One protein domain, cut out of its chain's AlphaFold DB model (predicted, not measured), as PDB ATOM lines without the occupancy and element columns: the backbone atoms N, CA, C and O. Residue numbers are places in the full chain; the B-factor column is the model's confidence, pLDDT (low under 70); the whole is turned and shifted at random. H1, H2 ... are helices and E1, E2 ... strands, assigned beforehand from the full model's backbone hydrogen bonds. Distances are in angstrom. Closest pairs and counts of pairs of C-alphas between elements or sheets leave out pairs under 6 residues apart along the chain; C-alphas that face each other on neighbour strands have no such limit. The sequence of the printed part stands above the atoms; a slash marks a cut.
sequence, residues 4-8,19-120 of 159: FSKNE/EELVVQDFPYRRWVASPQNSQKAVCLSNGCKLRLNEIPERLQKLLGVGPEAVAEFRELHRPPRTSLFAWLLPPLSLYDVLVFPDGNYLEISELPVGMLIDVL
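Overview. This is residues 4 to 8 and 19 to 120 of the 159 residues of an uncharacterized protein of Acidobacteria bacterium (UniProt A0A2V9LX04). One antiparallel sheet of eight strands curls like part of a barrel, an open trough whose edge strands E3 and E7 stay apart. Residues 108 to 115 cross the open side from E7 to E8, the short helix H1 sits at one border, and the loop of residues 77 to 94 reaches far from the mean of the C-alphas. The printed part has 107 residues, in the order E1 E2 E3 E4 H1 E5 E6 E7 E8, and the sheet runs E3 E2 E1 E8 E4 E5 E6 E7. The class is mostly strand, with under half of the residues, 51, in named elements. The whole is compact, with a radius of gyration of the C-alphas of 13.8 A and spans of 41 by 36 by 22 A.

Arrangement. Start after the cut at E1, residues 20 to 26, and E2, residues 29 to 34, a hairpin; look for N 24 and O 31 at 2.8 A. E3, residues 37 to 43, makes a hairpin with E2, with N 42 and O 32 at 2.9 A, and E1 E2 E3 are a meander, each strand the antiparallel neighbour of the one before. On the other side of E1 is E8, residues 116 to 119, with N 21 and O 117 at 2.8 A. E8 is antiparallel to E4, residues 49 to 52, at 160 degrees, with N 118 and O 51 at 2.9 A. H1, residues 57 to 63, only grazes the sheet with its residues 59 to 63, and its O i to N i+4 pairs are each within hydrogen-bond range. E5, residues 69 to 76, is the neighbour of E4, with N 50 and O 71 at 2.8 A. E5 forms a hairpin with E6, residues 95 to 99, with N 74 and O 97 at 2.8 A. E7, residues 105 to 107, closes the second meander, E5 E6 E7, with N 98 and O 106 at 2.8 A.

Along the chain. Find C-alpha 20 at (21.455, -28.193, 28.039); from there E1 runs 17.9 A to C-alpha 26. E2 is 15.9 A long and E3 13.4 A. E5, the longest strand by residues, runs 20.4 A from C-alpha 69 at (7.126, -27.692, 30.162). E6 measures 11.5 A. E8 ends at C-alpha 119, (17.584, -32.995, 26.888).

Size, cuts and confidence. The two C-alphas farthest apart, those of Gln 36 and Leu 88, are 41.4 A apart. Residues 9 to 18 are not printed, and C-alphas 8 and 19 are 23.9 A apart across the cut. The link E5 to E6 is long, with 18 residues. Confidence is low, under 70, in residues 4 to 8 and 77 to 94; the mean pLDDT of the printed part is 83.4.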
ATOM      1  N   PHE A   4      18.480 -31.742   9.973       60.56
ATOM      2  CA  PHE A   4      19.832 -31.195   9.800       60.56
ATOM      3  C   PHE A   4      20.873 -32.249   9.380       60.56
ATOM      4  O   PHE A   4      21.849 -31.900   8.731       60.56
ATOM      5  N   SER A   5      20.660 -33.538   9.681       46.25
ATOM      6  CA  SER A   5      21.504 -34.623   9.150       46.25
ATOM      7  C   SER A   5      21.196 -34.976   7.690       46.25
ATOM      8  O   SER A   5      22.068 -35.505   7.011       46.25
ATOM      9  N   LYS A   6      19.983 -34.677   7.194       56.53
ATOM     10  CA  LYS A   6      19.609 -34.864   5.779       56.53
ATOM     11  C   LYS A   6      20.184 -33.762   4.885       56.53
ATOM     12  O   LYS A   6      20.464 -34.011   3.719       56.53
ATOM     13  N   ASN A   7      20.379 -32.559   5.424       56.03
ATOM     14  CA  ASN A   7      21.100 -31.483   4.749       56.03
ATOM     15  C   ASN A   7      22.600 -31.579   5.072       56.03
ATOM     16  O   ASN A   7      23.101 -30.896   5.962       56.03
ATOM     17  N   GLU A   8      23.323 -32.404   4.308       47.66
ATOM     18  CA  GLU A   8      24.759 -32.735   4.451       47.66
ATOM     19  C   GLU A   8      25.716 -31.528   4.560       47.66
ATOM     20  O   GLU A   8      26.882 -31.678   4.919       47.66
ATOM     21  N   GLU A  19      22.095 -33.021  28.722       93.44
ATOM     22  CA  GLU A  19      22.713 -31.786  28.248       93.44
ATOM     23  C   GLU A  19      21.703 -30.641  28.125       93.44
ATOM     24  O   GLU A  19      20.535 -30.849  27.791       93.44
ATOM     25  N   GLU A  20      22.190 -29.421  28.326       95.44
ATOM     26  CA  GLU A  20      21.455 -28.193  28.039       95.44
ATOM     27  C   GLU A  20      21.769 -27.724  26.612       95.44
ATOM     28  O   GLU A  20      22.919 -27.740  26.156       95.44
ATOM     29  N   LEU A  21      20.734 -27.291  25.906       95.44
ATOM     30  CA  LEU A  21      20.778 -26.738  24.564       95.44
ATOM     31  C   LEU A  21      20.229 -25.314  24.570       95.44
ATOM     32  O   LEU A  21      19.366 -24.967  25.370       95.44
ATOM     33  N   VAL A  22      20.687 -24.503  23.623       95.69
ATOM     34  CA  VAL A  22      20.193 -23.143  23.409       95.69
ATOM     35  C   VAL A  22      19.571 -23.013  22.026       95.69
ATOM     36  O   VAL A  22      20.099 -23.524  21.035       95.69
ATOM     37  N   VAL A  23      18.439 -22.320  21.955       94.81
ATOM     38  CA  VAL A  23      17.783 -21.966  20.696       94.81
ATOM     39  C   VAL A  23      18.516 -20.801  20.037       94.81
ATOM     40  O   VAL A  23      18.757 -19.769  20.658       94.81
ATOM     41  N   GLN A  24      18.834 -20.924  18.754       92.69
ATOM     42  CA  GLN A  24      19.521 -19.888  17.989       92.69
ATOM     43  C   GLN A  24      19.217 -19.974  16.495       92.69
ATOM     44  O   GLN A  24      18.749 -20.994  15.984       92.69
ATOM     45  N   ASP A  25      19.515 -18.895  15.778       90.81
ATOM     46  CA  ASP A  25      19.323 -18.832  14.336       90.81
ATOM     47  C   ASP A  25      20.544 -19.409  13.600       90.81
ATOM     48  O   ASP A  25      21.683 -18.995  13.810       90.81
ATOM     49  N   PHE A  26      20.297 -20.370  12.711       85.31
ATOM     50  CA  PHE A  26      21.251 -20.822  11.698       85.31
ATOM     51  C   PHE A  26      20.860 -20.223  10.337       85.31
ATOM     52  O   PHE A  26      19.697 -19.853  10.164       85.31
ATOM     53  N   PRO A  27      21.764 -20.177   9.333       79.56
ATOM     54  CA  PRO A  27      21.526 -19.491   8.052       79.56
ATOM     55  C   PRO A  27      20.236 -19.846   7.283       79.56
ATOM     56  O   PRO A  27      19.877 -19.131   6.355       79.56
ATOM     57  N   TYR A  28      19.543 -20.931   7.642       73.06
ATOM     58  CA  TYR A  28      18.331 -21.400   6.960       73.06
ATOM     59  C   TYR A  28      17.120 -21.607   7.879       73.06
ATOM     60  O   TYR A  28      16.002 -21.726   7.384       73.06
ATOM     61  N   ARG A  29      17.319 -21.703   9.198       82.06
ATOM     62  CA  ARG A  29      16.246 -21.958  10.168       82.06
ATOM     63  C   ARG A  29      16.753 -21.713  11.580       82.06
ATOM     64  O   ARG A  29      17.935 -21.905  11.866       82.06
ATOM     65  N   ARG A  30      15.835 -21.392  12.479       88.19
ATOM     66  CA  ARG A  30      16.076 -21.488  13.914       88.19
ATOM     67  C   ARG A  30      16.153 -22.944  14.356       88.19
ATOM     68  O   ARG A  30      15.378 -23.780  13.890       88.19
ATOM     69  N   TRP A  31      17.117 -23.235  15.219       92.12
ATOM     70  CA  TRP A  31      17.402 -24.578  15.705       92.12
ATOM     71  C   TRP A  31      18.078 -24.553  17.078       92.12
ATOM     72  O   TRP A  31      18.261 -23.494  17.671       92.12
ATOM     73  N   VAL A  32      18.460 -25.727  17.574       92.62
ATOM     74  CA  VAL A  32      19.159 -25.909  18.846       92.62
ATOM     75  C   VAL A  32      20.655 -26.161  18.650       92.62
ATOM     76  O   VAL A  32      21.080 -26.857  17.720       92.62
ATOM     77  N   ALA A  33      21.461 -25.606  19.546       93.06
ATOM     78  CA  ALA A  33      22.908 -25.775  19.590       93.06
ATOM     79  C   ALA A  33      23.385 -26.031  21.023       93.06
ATOM     80  O   ALA A  33      22.664 -25.786  21.986       93.06
ATOM     81  N   SER A  34      24.626 -26.494  21.162       92.12
ATOM     82  CA  SER A  34      25.298 -26.533  22.465       92.12
ATOM     83  C   SER A  34      25.634 -25.100  22.891       92.12
ATOM     84  O   SER A  34      26.261 -24.402  22.089       92.12
ATOM     85  N   PRO A  35      25.365 -24.667  24.133       90.38
ATOM     86  CA  PRO A  35      25.808 -23.357  24.617       90.38
ATOM     87  C   PRO A  35      27.331 -23.166  24.501       90.38
ATOM     88  O   PRO A  35      27.814 -22.087  24.175       90.38
ATOM     89  N   GLN A  36      28.099 -24.244  24.692       87.44
ATOM     90  CA  GLN A  36      29.565 -24.256  24.602       87.44
ATOM     91  C   GLN A  36      30.084 -24.298  23.155       87.44
ATOM     92  O   GLN A  36      31.262 -24.053  22.909       87.44
ATOM     93  N   ASN A  37      29.229 -24.644  22.188       84.88
ATOM     94  CA  ASN A  37      29.575 -24.708  20.771       84.88
ATOM     95  C   ASN A  37      28.370 -24.303  19.915       84.88
ATOM     96  O   ASN A  37      27.678 -25.141  19.331       84.88
ATOM     97  N   SER A  38      28.157 -22.991  19.834       80.38
ATOM     98  CA  SER A  38      27.068 -22.362  19.086       80.38
ATOM     99  C   SER A  38      27.236 -22.446  17.566       80.38
ATOM    100  O   SER A  38      26.304 -22.178  16.822       80.38
ATOM    101  N   GLN A  39      28.400 -22.848  17.052       80.94
ATOM    102  CA  GLN A  39      28.611 -22.966  15.603       80.94
ATOM    103  C   GLN A  39      28.044 -24.270  15.029       80.94
ATOM    104  O   GLN A  39      27.972 -24.435  13.810       80.94
ATOM    105  N   LYS A  40      27.645 -25.213  15.891       85.31
ATOM    106  CA  LYS A  40      27.249 -26.559  15.484       85.31
ATOM    107  C   LYS A  40      25.827 -26.889  15.929       85.31
ATOM    108  O   LYS A  40      25.536 -26.960  17.120       85.31
ATOM    109  N   ALA A  41      24.960 -27.155  14.954       88.94
ATOM    110  CA  ALA A  41      23.597 -27.609  15.207       88.94
ATOM    111  C   ALA A  41      23.585 -28.991  15.883       88.94
ATOM    112  O   ALA A  41      24.366 -29.889  15.533       88.94
ATOM    113  N   VAL A  42      22.667 -29.173  16.833       90.50
ATOM    114  CA  VAL A  42      22.473 -30.439  17.545       90.50
ATOM    115  C   VAL A  42      21.290 -31.199  16.955       90.50
ATOM    116  O   VAL A  42      20.193 -30.681  16.789       90.50
ATOM    117  N   CYS A  43      21.528 -32.452  16.596       89.19
ATOM    118  CA  CYS A  43      20.561 -33.357  16.004       89.19
ATOM    119  C   CYS A  43      19.708 -34.001  17.102       89.19
ATOM    120  O   CYS A  43      20.213 -34.809  17.885       89.19
ATOM    121  N   LEU A  44      18.419 -33.663  17.125       88.62
ATOM    122  CA  LEU A  44      17.423 -34.283  17.996       88.62
ATOM    123  C   LEU A  44      16.878 -35.558  17.341       88.62
ATOM    124  O   LEU A  44      16.521 -35.561  16.163       88.62
ATOM    125  N   SER A  45      16.828 -36.654  18.095       86.81
ATOM    126  CA  SER A  45      16.210 -37.903  17.635       86.81
ATOM    127  C   SER A  45      14.693 -37.828  17.784       86.81
ATOM    128  O   SER A  45      14.209 -37.342  18.801       86.81
ATOM    129  N   ASN A  46      13.936 -38.344  16.814       87.12
ATOM    130  CA  ASN A  46      12.482 -38.474  16.940       87.12
ATOM    131  C   ASN A  46      12.118 -39.242  18.228       87.12
ATOM    132  O   ASN A  46      12.642 -40.331  18.455       87.12
ATOM    133  N   GLY A  47      11.244 -38.667  19.049       88.75
ATOM    134  CA  GLY A  47      10.882 -39.157  20.381       88.75
ATOM    135  C   GLY A  47      11.725 -38.607  21.539       88.75
ATOM    136  O   GLY A  47      11.466 -38.927  22.695       88.75
ATOM    137  N   CYS A  48      12.724 -37.764  21.259       90.38
ATOM    138  CA  CYS A  48      13.541 -37.126  22.290       90.38
ATOM    139  C   CYS A  48      12.674 -36.249  23.205       90.38
ATOM    140  O   CYS A  48      11.936 -35.388  22.721       90.38
ATOM    141  N   LYS A  49      12.773 -36.453  24.520       94.62
ATOM    142  CA  LYS A  49      12.072 -35.636  25.512       94.62
ATOM    143  C   LYS A  49      12.910 -34.419  25.864       94.62
ATOM    144  O   LYS A  49      14.087 -34.538  26.184       94.62
ATOM    145  N   LEU A  50      12.280 -33.257  25.829       95.75
ATOM    146  CA  LEU A  50      12.913 -31.971  26.057       95.75
ATOM    147  C   LEU A  50      12.158 -31.223  27.149       95.75
ATOM    148  O   LEU A  50      10.928 -31.180  27.113       95.75
ATOM    149  N   ARG A  51      12.873 -30.619  28.096       97.06
ATOM    150  CA  ARG A  51      12.299 -29.638  29.020       97.06
ATOM    151  C   ARG A  51      12.604 -28.245  28.499       97.06
ATOM    152  O   ARG A  51      13.758 -27.890  28.311       97.06
ATOM    153  N   LEU A  52      11.557 -27.474  28.268       96.44
ATOM    154  CA  LEU A  52      11.634 -26.070  27.909       96.44
ATOM    155  C   LEU A  52      11.631 -25.263  29.203       96.44
ATOM    156  O   LEU A  52      10.707 -25.425  30.002       96.44
ATOM    157  N   ASN A  53      12.632 -24.402  29.380       93.81
ATOM    158  CA  ASN A  53      12.769 -23.542  30.552       93.81
ATOM    159  C   ASN A  53      12.411 -22.093  30.204       93.81
ATOM    160  O   ASN A  53      12.621 -21.655  29.073       93.81
ATOM    161  N   GLU A  54      11.878 -21.354  31.177       94.56
ATOM    162  CA  GLU A  54      11.553 -19.923  31.054       94.56
ATOM    163  C   GLU A  54      10.683 -19.585  29.825       94.56
ATOM    164  O   GLU A  54      10.915 -18.617  29.096       94.56
ATOM    165  N   ILE A  55       9.648 -20.393  29.576       94.62
ATOM    166  CA  ILE A  55       8.724 -20.209  28.450       94.62
ATOM    167  C   ILE A  55       8.100 -18.803  28.537       94.62
ATOM    168  O   ILE A  55       7.511 -18.472  29.564       94.62
ATOM    169  N   PRO A  56       8.146 -17.958  27.488       95.31
ATOM    170  CA  PRO A  56       7.528 -16.631  27.538       95.31
ATOM    171  C   PRO A  56       6.014 -16.692  27.756       95.31
ATOM    172  O   PRO A  56       5.343 -17.529  27.154       95.31
ATOM    173  N   GLU A  57       5.445 -15.741  28.509       96.12
ATOM    174  CA  GLU A  57       4.007 -15.721  28.853       96.12
ATOM    175  C   GLU A  57       3.071 -15.879  27.647       96.12
ATOM    176  O   GLU A  57       2.001 -16.483  27.743       96.12
ATOM    177  N   ARG A  58       3.456 -15.324  26.492       94.12
ATOM    178  CA  ARG A  58       2.686 -15.463  25.252       94.12
ATOM    179  C   ARG A  58       2.575 -16.929  24.823       94.12
ATOM    180  O   ARG A  58       1.488 -17.356  24.447       94.12
ATOM    181  N   LEU A  59       3.681 -17.673  24.866       93.00
ATOM    182  CA  LEU A  59       3.710 -19.094  24.517       93.00
ATOM    183  C   LEU A  59       3.063 -19.947  25.607       93.00
ATOM    184  O   LEU A  59       2.332 -20.870  25.269       93.00
ATOM    185  N   GLN A  60       3.233 -19.588  26.884       94.38
ATOM    186  CA  GLN A  60       2.522 -20.229  27.998       94.38
ATOM    187  C   GLN A  60       1.005 -20.220  27.770       94.38
ATOM    188  O   GLN A  60       0.360 -21.263  27.797       94.38
ATOM    189  N   LYS A  61       0.438 -19.047  27.455       93.31
ATOM    190  CA  LYS A  61      -0.999 -18.890  27.172       93.31
ATOM    191  C   LYS A  61      -1.438 -19.639  25.915       93.31
ATOM    192  O   LYS A  61      -2.527 -20.202  25.907       93.31
ATOM    193  N   LEU A  62      -0.616 -19.630  24.864       90.44
ATOM    194  CA  LEU A  62      -0.914 -20.311  23.600       90.44
ATOM    195  C   LEU A  62      -0.952 -21.837  23.766       90.44
ATOM    196  O   LEU A  62      -1.822 -22.489  23.200       90.44
ATOM    197  N   LEU A  63      -0.011 -22.384  24.532       90.00
ATOM    198  CA  LEU A  63       0.165 -23.824  24.720       90.00
ATOM    199  C   LEU A  63      -0.559 -24.363  25.958       90.00
ATOM    200  O   LEU A  63      -0.604 -25.569  26.141       90.00
ATOM    201  N   GLY A  64      -1.096 -23.496  26.822       91.62
ATOM    202  CA  GLY A  64      -1.712 -23.909  28.086       91.62
ATOM    203  C   GLY A  64      -0.712 -24.481  29.099       91.62
ATOM    204  O   GLY A  64      -1.088 -25.310  29.924       91.62
ATOM    205  N   VAL A  65       0.552 -24.054  29.040       92.25
ATOM    206  CA  VAL A  65       1.645 -24.555  29.892       92.25
ATOM    207  C   VAL A  65       2.151 -23.485  30.861       92.25
ATOM    208  O   VAL A  65       1.865 -22.302  30.697       92.25
ATOM    209  N   GLY A  66       2.903 -23.907  31.880       94.19
ATOM    210  CA  GLY A  66       3.578 -23.011  32.820       94.19
ATOM    211  C   GLY A  66       4.915 -22.468  32.292       94.19
ATOM    212  O   GLY A  66       5.229 -22.625  31.113       94.19
ATOM    213  N   PRO A  67       5.738 -21.852  33.161       94.50
ATOM    214  CA  PRO A  67       7.064 -21.346  32.789       94.50
ATOM    215  C   PRO A  67       8.052 -22.458  32.410       94.50
ATOM    216  O   PRO A  67       9.035 -22.182  31.730       94.50
ATOM    217  N   GLU A  68       7.780 -23.701  32.809       95.62
ATOM    218  CA  GLU A  68       8.502 -24.894  32.376       95.62
ATOM    219  C   GLU A  68       7.520 -25.913  31.797       95.62
ATOM    220  O   GLU A  68       6.403 -26.074  32.303       95.62
ATOM    221  N   ALA A  69       7.930 -26.623  30.746       95.12
ATOM    222  CA  ALA A  69       7.126 -27.692  30.162       95.12
ATOM    223  C   ALA A  69       7.995 -28.777  29.529       95.12
ATOM    224  O   ALA A  69       9.023 -28.494  28.920       95.12
ATOM    225  N   VAL A  70       7.544 -30.028  29.628       95.81
ATOM    226  CA  VAL A  70       8.158 -31.151  28.916       95.81
ATOM    227  C   VAL A  70       7.434 -31.357  27.594       95.81
ATOM    228  O   VAL A  70       6.209 -31.425  27.574       95.81
ATOM    229  N   ALA A  71       8.184 -31.508  26.509       95.06
ATOM    230  CA  ALA A  71       7.666 -31.837  25.191       95.06
ATOM    231  C   ALA A  71       8.473 -32.970  24.552       95.06
ATOM    232  O   ALA A  71       9.633 -33.205  24.886       95.06
ATOM    233  N   GLU A  72       7.858 -33.685  23.620       94.31
ATOM    234  CA  GLU A  72       8.507 -34.707  22.811       94.31
ATOM    235  C   GLU A  72       8.808 -34.154  21.418       94.31
ATOM    236  O   GLU A  72       7.918 -33.666  20.720       94.31
ATOM    237  N   PHE A  73      10.059 -34.250  20.983       92.50
ATOM    238  CA  PHE A  73      10.441 -33.892  19.627       92.50
ATOM    239  C   PHE A  73       9.900 -34.909  18.620       92.50
ATOM    240  O   PHE A  73      10.158 -36.109  18.739       92.50
ATOM    241  N   ARG A  74       9.198 -34.435  17.587       88.44
ATOM    242  CA  ARG A  74       8.672 -35.259  16.496       88.44
ATOM    243  C   ARG A  74       8.983 -34.649  15.132       88.44
ATOM    244  O   ARG A  74       8.792 -33.459  14.903       88.44
ATOM    245  N   GLU A  75       9.386 -35.510  14.199       85.69
ATOM    246  CA  GLU A  75       9.499 -35.182  12.773       85.69
ATOM    247  C   GLU A  75       8.167 -35.518  12.074       85.69
ATOM    248  O   GLU A  75       7.842 -36.691  11.856       85.69
ATOM    249  N   LEU A  76       7.371 -34.508  11.718       76.00
ATOM    250  CA  LEU A  76       6.082 -34.683  11.044       76.00
ATOM    251  C   LEU A  76       6.204 -34.475   9.532       76.00
ATOM    252  O   LEU A  76       6.833 -33.534   9.069       76.00
ATOM    253  N   HIS A  77       5.547 -35.331   8.747       65.88
ATOM    254  CA  HIS A  77       5.524 -35.249   7.274       65.88
ATOM    255  C   HIS A  77       4.343 -34.429   6.730       65.88
ATOM    256  O   HIS A  77       4.159 -34.314   5.520       65.88
ATOM    257  N   ARG A  78       3.493 -33.898   7.612       61.66
ATOM    258  CA  ARG A  78       2.389 -33.011   7.245       61.66
ATOM    259  C   ARG A  78       2.382 -31.797   8.159       61.66
ATOM    260  O   ARG A  78       2.652 -31.968   9.350       61.66
ATOM    261  N   PRO A  79       2.013 -30.617   7.628       54.53
ATOM    262  CA  PRO A  79       1.737 -29.467   8.467       54.53
ATOM    263  C   PRO A  79       0.670 -29.868   9.480       54.53
ATOM    264  O   PRO A  79      -0.359 -30.452   9.106       54.53
ATOM    265  N   PRO A  80       0.910 -29.613  10.763       55.84
ATOM    266  CA  PRO A  80      -0.075 -29.929  11.766       55.84
ATOM    267  C   PRO A  80      -1.268 -28.953  11.612       55.84
ATOM    268  O   PRO A  80      -1.147 -27.867  11.041       55.84
ATOM    269  N   ARG A  81      -2.472 -29.408  11.979       57.16
ATOM    270  CA  ARG A  81      -3.790 -28.956  11.464       57.16
ATOM    271  C   ARG A  81      -4.226 -27.509  11.791       57.16
ATOM    272  O   ARG A  81      -5.406 -27.198  11.669       57.16
ATOM    273  N   THR A  82      -3.328 -26.612  12.180       54.06
ATOM    274  CA  THR A  82      -3.652 -25.235  12.596       54.06
ATOM    275  C   THR A  82      -3.873 -24.247  11.448       54.06
ATOM    276  O   THR A  82      -4.434 -23.181  11.684       54.06
ATOM    277  N   SER A  83      -3.495 -24.567  10.204       53.31
ATOM    278  CA  SER A  83      -3.711 -23.676   9.051       53.31
ATOM    279  C   SER A  83      -4.787 -24.209   8.102       53.31
ATOM    280  O   SER A  83      -4.683 -25.318   7.579       53.31
ATOM    281  N   LEU A  84      -5.806 -23.385   7.822       57.22
ATOM    282  CA  LEU A  84      -6.907 -23.674   6.884       57.22
ATOM    283  C   LEU A  84      -6.435 -23.984   5.450       57.22
ATOM    284  O   LEU A  84      -7.180 -24.583   4.678       57.22
ATOM    285  N   PHE A  85      -5.196 -23.625   5.102       58.25
ATOM    286  CA  PHE A  85      -4.589 -23.873   3.789       58.25
ATOM    287  C   PHE A  85      -3.532 -24.987   3.809       58.25
ATOM    288  O   PHE A  85      -2.979 -25.331   2.768       58.25
ATOM    289  N   ALA A  86      -3.271 -25.597   4.970       56.66
ATOM    290  CA  ALA A  86      -2.275 -26.656   5.139       56.66
ATOM    291  C   ALA A  86      -2.533 -27.890   4.256       56.66
ATOM    292  O   ALA A  86      -1.598 -28.585   3.871       56.66
ATOM    293  N   TRP A  87      -3.796 -28.155   3.912       56.72
ATOM    294  CA  TRP A  87      -4.197 -29.271   3.049       56.72
ATOM    295  C   TRP A  87      -3.929 -29.028   1.553       56.72
ATOM    296  O   TRP A  87      -3.901 -29.990   0.790       56.72
ATOM    297  N   LEU A  88      -3.740 -27.767   1.139       62.41
ATOM    298  CA  LEU A  88      -3.453 -27.373  -0.248       62.41
ATOM    299  C   LEU A  88      -1.959 -27.434  -0.579       62.41
ATOM    300  O   LEU A  88      -1.586 -27.374  -1.751       62.41
ATOM    301  N   LEU A  89      -1.098 -27.533   0.436       56.16
ATOM    302  CA  LEU A  89       0.338 -27.652   0.234       56.16
ATOM    303  C   LEU A  89       0.702 -29.115  -0.067       56.16
ATOM    304  O   LEU A  89       0.199 -30.022   0.606       56.16
ATOM    305  N   PRO A  90       1.575 -29.375  -1.060       54.28
ATOM    306  CA  PRO A  90       2.052 -30.723  -1.320       54.28
ATOM    307  C   PRO A  90       2.677 -31.328  -0.046       54.28
ATOM    308  O   PRO A  90       3.323 -30.600   0.709       54.28
ATOM    309  N   PRO A  91       2.549 -32.648   0.191       54.81
ATOM    310  CA  PRO A  91       2.998 -33.348   1.408       54.81
ATOM    311  C   PRO A  91       4.532 -33.434   1.580       54.81
ATOM    312  O   PRO A  91       5.048 -34.370   2.179       54.81
ATOM    313  N   LEU A  92       5.281 -32.484   1.022       52.41
ATOM    314  CA  LEU A  92       6.741 -32.494   0.932       52.41
ATOM    315  C   LEU A  92       7.432 -31.767   2.098       52.41
ATOM    316  O   LEU A  92       8.660 -31.759   2.170       52.41
ATOM    317  N   SER A  93       6.675 -31.152   3.006       61.41
ATOM    318  CA  SER A  93       7.227 -30.354   4.101       61.41
ATOM    319  C   SER A  93       7.398 -31.204   5.365       61.41
ATOM    320  O   SER A  93       6.420 -31.631   5.977       61.41
ATOM    321  N   LEU A  94       8.654 -31.451   5.747       68.00
ATOM    322  CA  LEU A  94       9.012 -32.000   7.056       68.00
ATOM    323  C   LEU A  94       8.959 -30.877   8.103       68.00
ATOM    324  O   LEU A  94       9.654 -29.867   7.966       68.00
ATOM    325  N   TYR A  95       8.151 -31.063   9.142       76.38
ATOM    326  CA  TYR A  95       8.038 -30.154  10.278       76.38
ATOM    327  C   TYR A  95       8.716 -30.767  11.494       76.38
ATOM    328  O   TYR A  95       8.429 -31.900  11.878       76.38
ATOM    329  N   ASP A  96       9.602 -29.986  12.094       85.81
ATOM    330  CA  ASP A  96      10.320 -30.334  13.308       85.81
ATOM    331  C   ASP A  96       9.564 -29.699  14.478       85.81
ATOM    332  O   ASP A  96       9.674 -28.493  14.719       85.81
ATOM    333  N   VAL A  97       8.734 -30.491  15.158       89.38
ATOM    334  CA  VAL A  97       7.808 -29.987  16.179       89.38
ATOM    335  C   VAL A  97       8.106 -30.556  17.557       89.38
ATOM    336  O   VAL A  97       8.648 -31.650  17.709       89.38
ATOM    337  N   LEU A  98       7.693 -29.807  18.565       92.69
ATOM    338  CA  LEU A  98       7.603 -30.211  19.952       92.69
ATOM    339  C   LEU A  98       6.147 -30.534  20.253       92.69
ATOM    340  O   LEU A  98       5.293 -29.672  20.076       92.69
ATOM    341  N   VAL A  99       5.867 -31.761  20.678       92.62
ATOM    342  CA  VAL A  99       4.528 -32.227  21.048       92.62
ATOM    343  C   VAL A  99       4.418 -32.246  22.567       92.62
ATOM    344  O   VAL A  99       5.178 -32.939  23.243       92.62
ATOM    345  N   PHE A 100       3.478 -31.481  23.106       92.38
ATOM    346  CA  PHE A 100       3.217 -31.373  24.536       92.38
ATOM    347  C   PHE A 100       2.249 -32.481  25.005       92.38
ATOM    348  O   PHE A 100       1.541 -33.073  24.184       92.38
ATOM    349  N   PRO A 101       2.202 -32.805  26.315       88.19
ATOM    350  CA  PRO A 101       1.400 -33.915  26.841       88.19
ATOM    351  C   PRO A 101      -0.111 -33.790  26.606       88.19
ATOM    352  O   PRO A 101      -0.814 -34.797  26.583       88.19
ATOM    353  N   ASP A 102      -0.608 -32.568  26.438       85.38
ATOM    354  CA  ASP A 102      -2.004 -32.248  26.127       85.38
ATOM    355  C   ASP A 102      -2.342 -32.376  24.627       85.38
ATOM    356  O   ASP A 102      -3.496 -32.212  24.233       85.38
ATOM    357  N   GLY A 103      -1.351 -32.701  23.791       85.12
ATOM    358  CA  GLY A 103      -1.482 -32.823  22.342       85.12
ATOM    359  C   GLY A 103      -1.278 -31.512  21.580       85.12
ATOM    360  O   GLY A 103      -1.288 -31.538  20.344       85.12
ATOM    361  N   ASN A 104      -1.054 -30.389  22.273       88.50
ATOM    362  CA  ASN A 104      -0.599 -29.164  21.627       88.50
ATOM    363  C   ASN A 104       0.795 -29.377  21.038       88.50
ATOM    364  O   ASN A 104       1.559 -30.244  21.466       88.50
ATOM    365  N   TYR A 105       1.141 -28.583  20.034       88.81
ATOM    366  CA  TYR A 105       2.457 -28.655  19.422       88.81
ATOM    367  C   TYR A 105       2.964 -27.267  19.044       88.81
ATOM    368  O   TYR A 105       2.183 -26.353  18.787       88.81
ATOM    369  N   LEU A 106       4.284 -27.137  18.978       90.44
ATOM    370  CA  LEU A 106       4.975 -25.927  18.549       90.44
ATOM    371  C   LEU A 106       6.117 -26.306  17.609       90.44
ATOM    372  O   LEU A 106       6.861 -27.244  17.889       90.44
ATOM    373  N   GLU A 107       6.282 -25.597  16.499       88.75
ATOM    374  CA  GLU A 107       7.455 -25.790  15.644       88.75
ATOM    375  C   GLU A 107       8.713 -25.259  16.346       88.75
ATOM    376  O   GLU A 107       8.688 -24.177  16.931       88.75
ATOM    377  N   ILE A 108       9.842 -25.975  16.263       89.50
ATOM    378  CA  ILE A 108      11.105 -25.522  16.879       89.50
ATOM    379  C   ILE A 108      11.497 -24.124  16.384       89.50
ATOM    380  O   ILE A 108      12.059 -23.329  17.137       89.50
ATOM    381  N   SER A 109      11.171 -23.783  15.135       87.19
ATOM    382  CA  SER A 109      11.483 -22.465  14.586       87.19
ATOM    383  C   SER A 109      10.696 -21.314  15.211       87.19
ATOM    384  O   SER A 109      11.097 -20.162  15.058       87.19
ATOM    385  N   GLU A 110       9.593 -21.600  15.901       90.62
ATOM    386  CA  GLU A 110       8.788 -20.600  16.608       90.62
ATOM    387  C   GLU A 110       9.306 -20.310  18.021       90.62
ATOM    388  O   GLU A 110       8.892 -19.325  18.638       90.62
ATOM    389  N   LEU A 111      10.243 -21.117  18.531       93.00
ATOM    390  CA  LEU A 111      10.851 -20.876  19.835       93.00
ATOM    391  C   LEU A 111      11.646 -19.562  19.835       93.00
ATOM    392  O   LEU A 111      12.221 -19.197  18.812       93.00
ATOM    393  N   PRO A 112      11.717 -18.831  20.955       94.38
ATOM    394  CA  PRO A 112      12.550 -17.638  21.065       94.38
ATOM    395  C   PRO A 112      14.042 -17.978  20.993       94.38
ATOM    396  O   PRO A 112      14.492 -18.953  21.589       94.38
ATOM    397  N   VAL A 113      14.829 -17.135  20.320       94.31
ATOM    398  CA  VAL A 113      16.300 -17.202  20.384       94.31
ATOM    399  C   VAL A 113      16.764 -16.969  21.821       94.31
ATOM    400  O   VAL A 113      16.225 -16.111  22.515       94.31
ATOM    401  N   GLY A 114      17.777 -17.717  22.250       94.31
ATOM    402  CA  GLY A 114      18.343 -17.671  23.595       94.31
ATOM    403  C   GLY A 114      17.617 -18.555  24.607       94.31
ATOM    404  O   GLY A 114      18.127 -18.733  25.707       94.31
ATOM    405  N   MET A 115      16.472 -19.139  24.248       95.38
ATOM    406  CA  MET A 115      15.752 -20.048  25.134       95.38
ATOM    407  C   MET A 115      16.575 -21.311  25.415       95.38
ATOM    408  O   MET A 115      17.136 -21.903  24.488       95.38
ATOM    409  N   LEU A 116      16.615 -21.720  26.684       95.31
ATOM    410  CA  LEU A 116      17.309 -22.921  27.140       95.31
ATOM    411  C   LEU A 116      16.372 -24.130  27.146       95.31
ATOM    412  O   LEU A 116      15.193 -24.035  27.503       95.31
ATOM    413  N   ILE A 117      16.909 -25.271  26.729       96.06
ATOM    414  CA  ILE A 117      16.185 -26.529  26.586       96.06
ATOM    415  C   ILE A 117      17.053 -27.660  27.124       96.06
ATOM    416  O   ILE A 117      18.142 -27.889  26.607       96.06
ATOM    417  N   ASP A 118      16.550 -28.423  28.084       96.62
ATOM    418  CA  ASP A 118      17.254 -29.605  28.580       96.62
ATOM    419  C   ASP A 118      16.837 -30.849  27.811       96.62
ATOM    420  O   ASP A 118      15.646 -31.116  27.625       96.62
ATOM    421  N   VAL A 119      17.817 -31.654  27.419       95.06
ATOM    422  CA  VAL A 119      17.584 -32.995  26.888       95.06
ATOM    423  C   VAL A 119      17.356 -33.935  28.061       95.06
ATOM    424  O   VAL A 119      18.259 -34.198  28.852       95.06
ATOM    425  N   LEU A 120      16.142 -34.458  28.192       93.62
ATOM    426  CA  LEU A 120      15.806 -35.357  29.286       93.62
ATOM    427  C   LEU A 120      16.256 -36.779  28.963       93.62
ATOM    428  O   LEU A 120      16.081 -37.255  27.842       93.62
TER     429      LEU A 120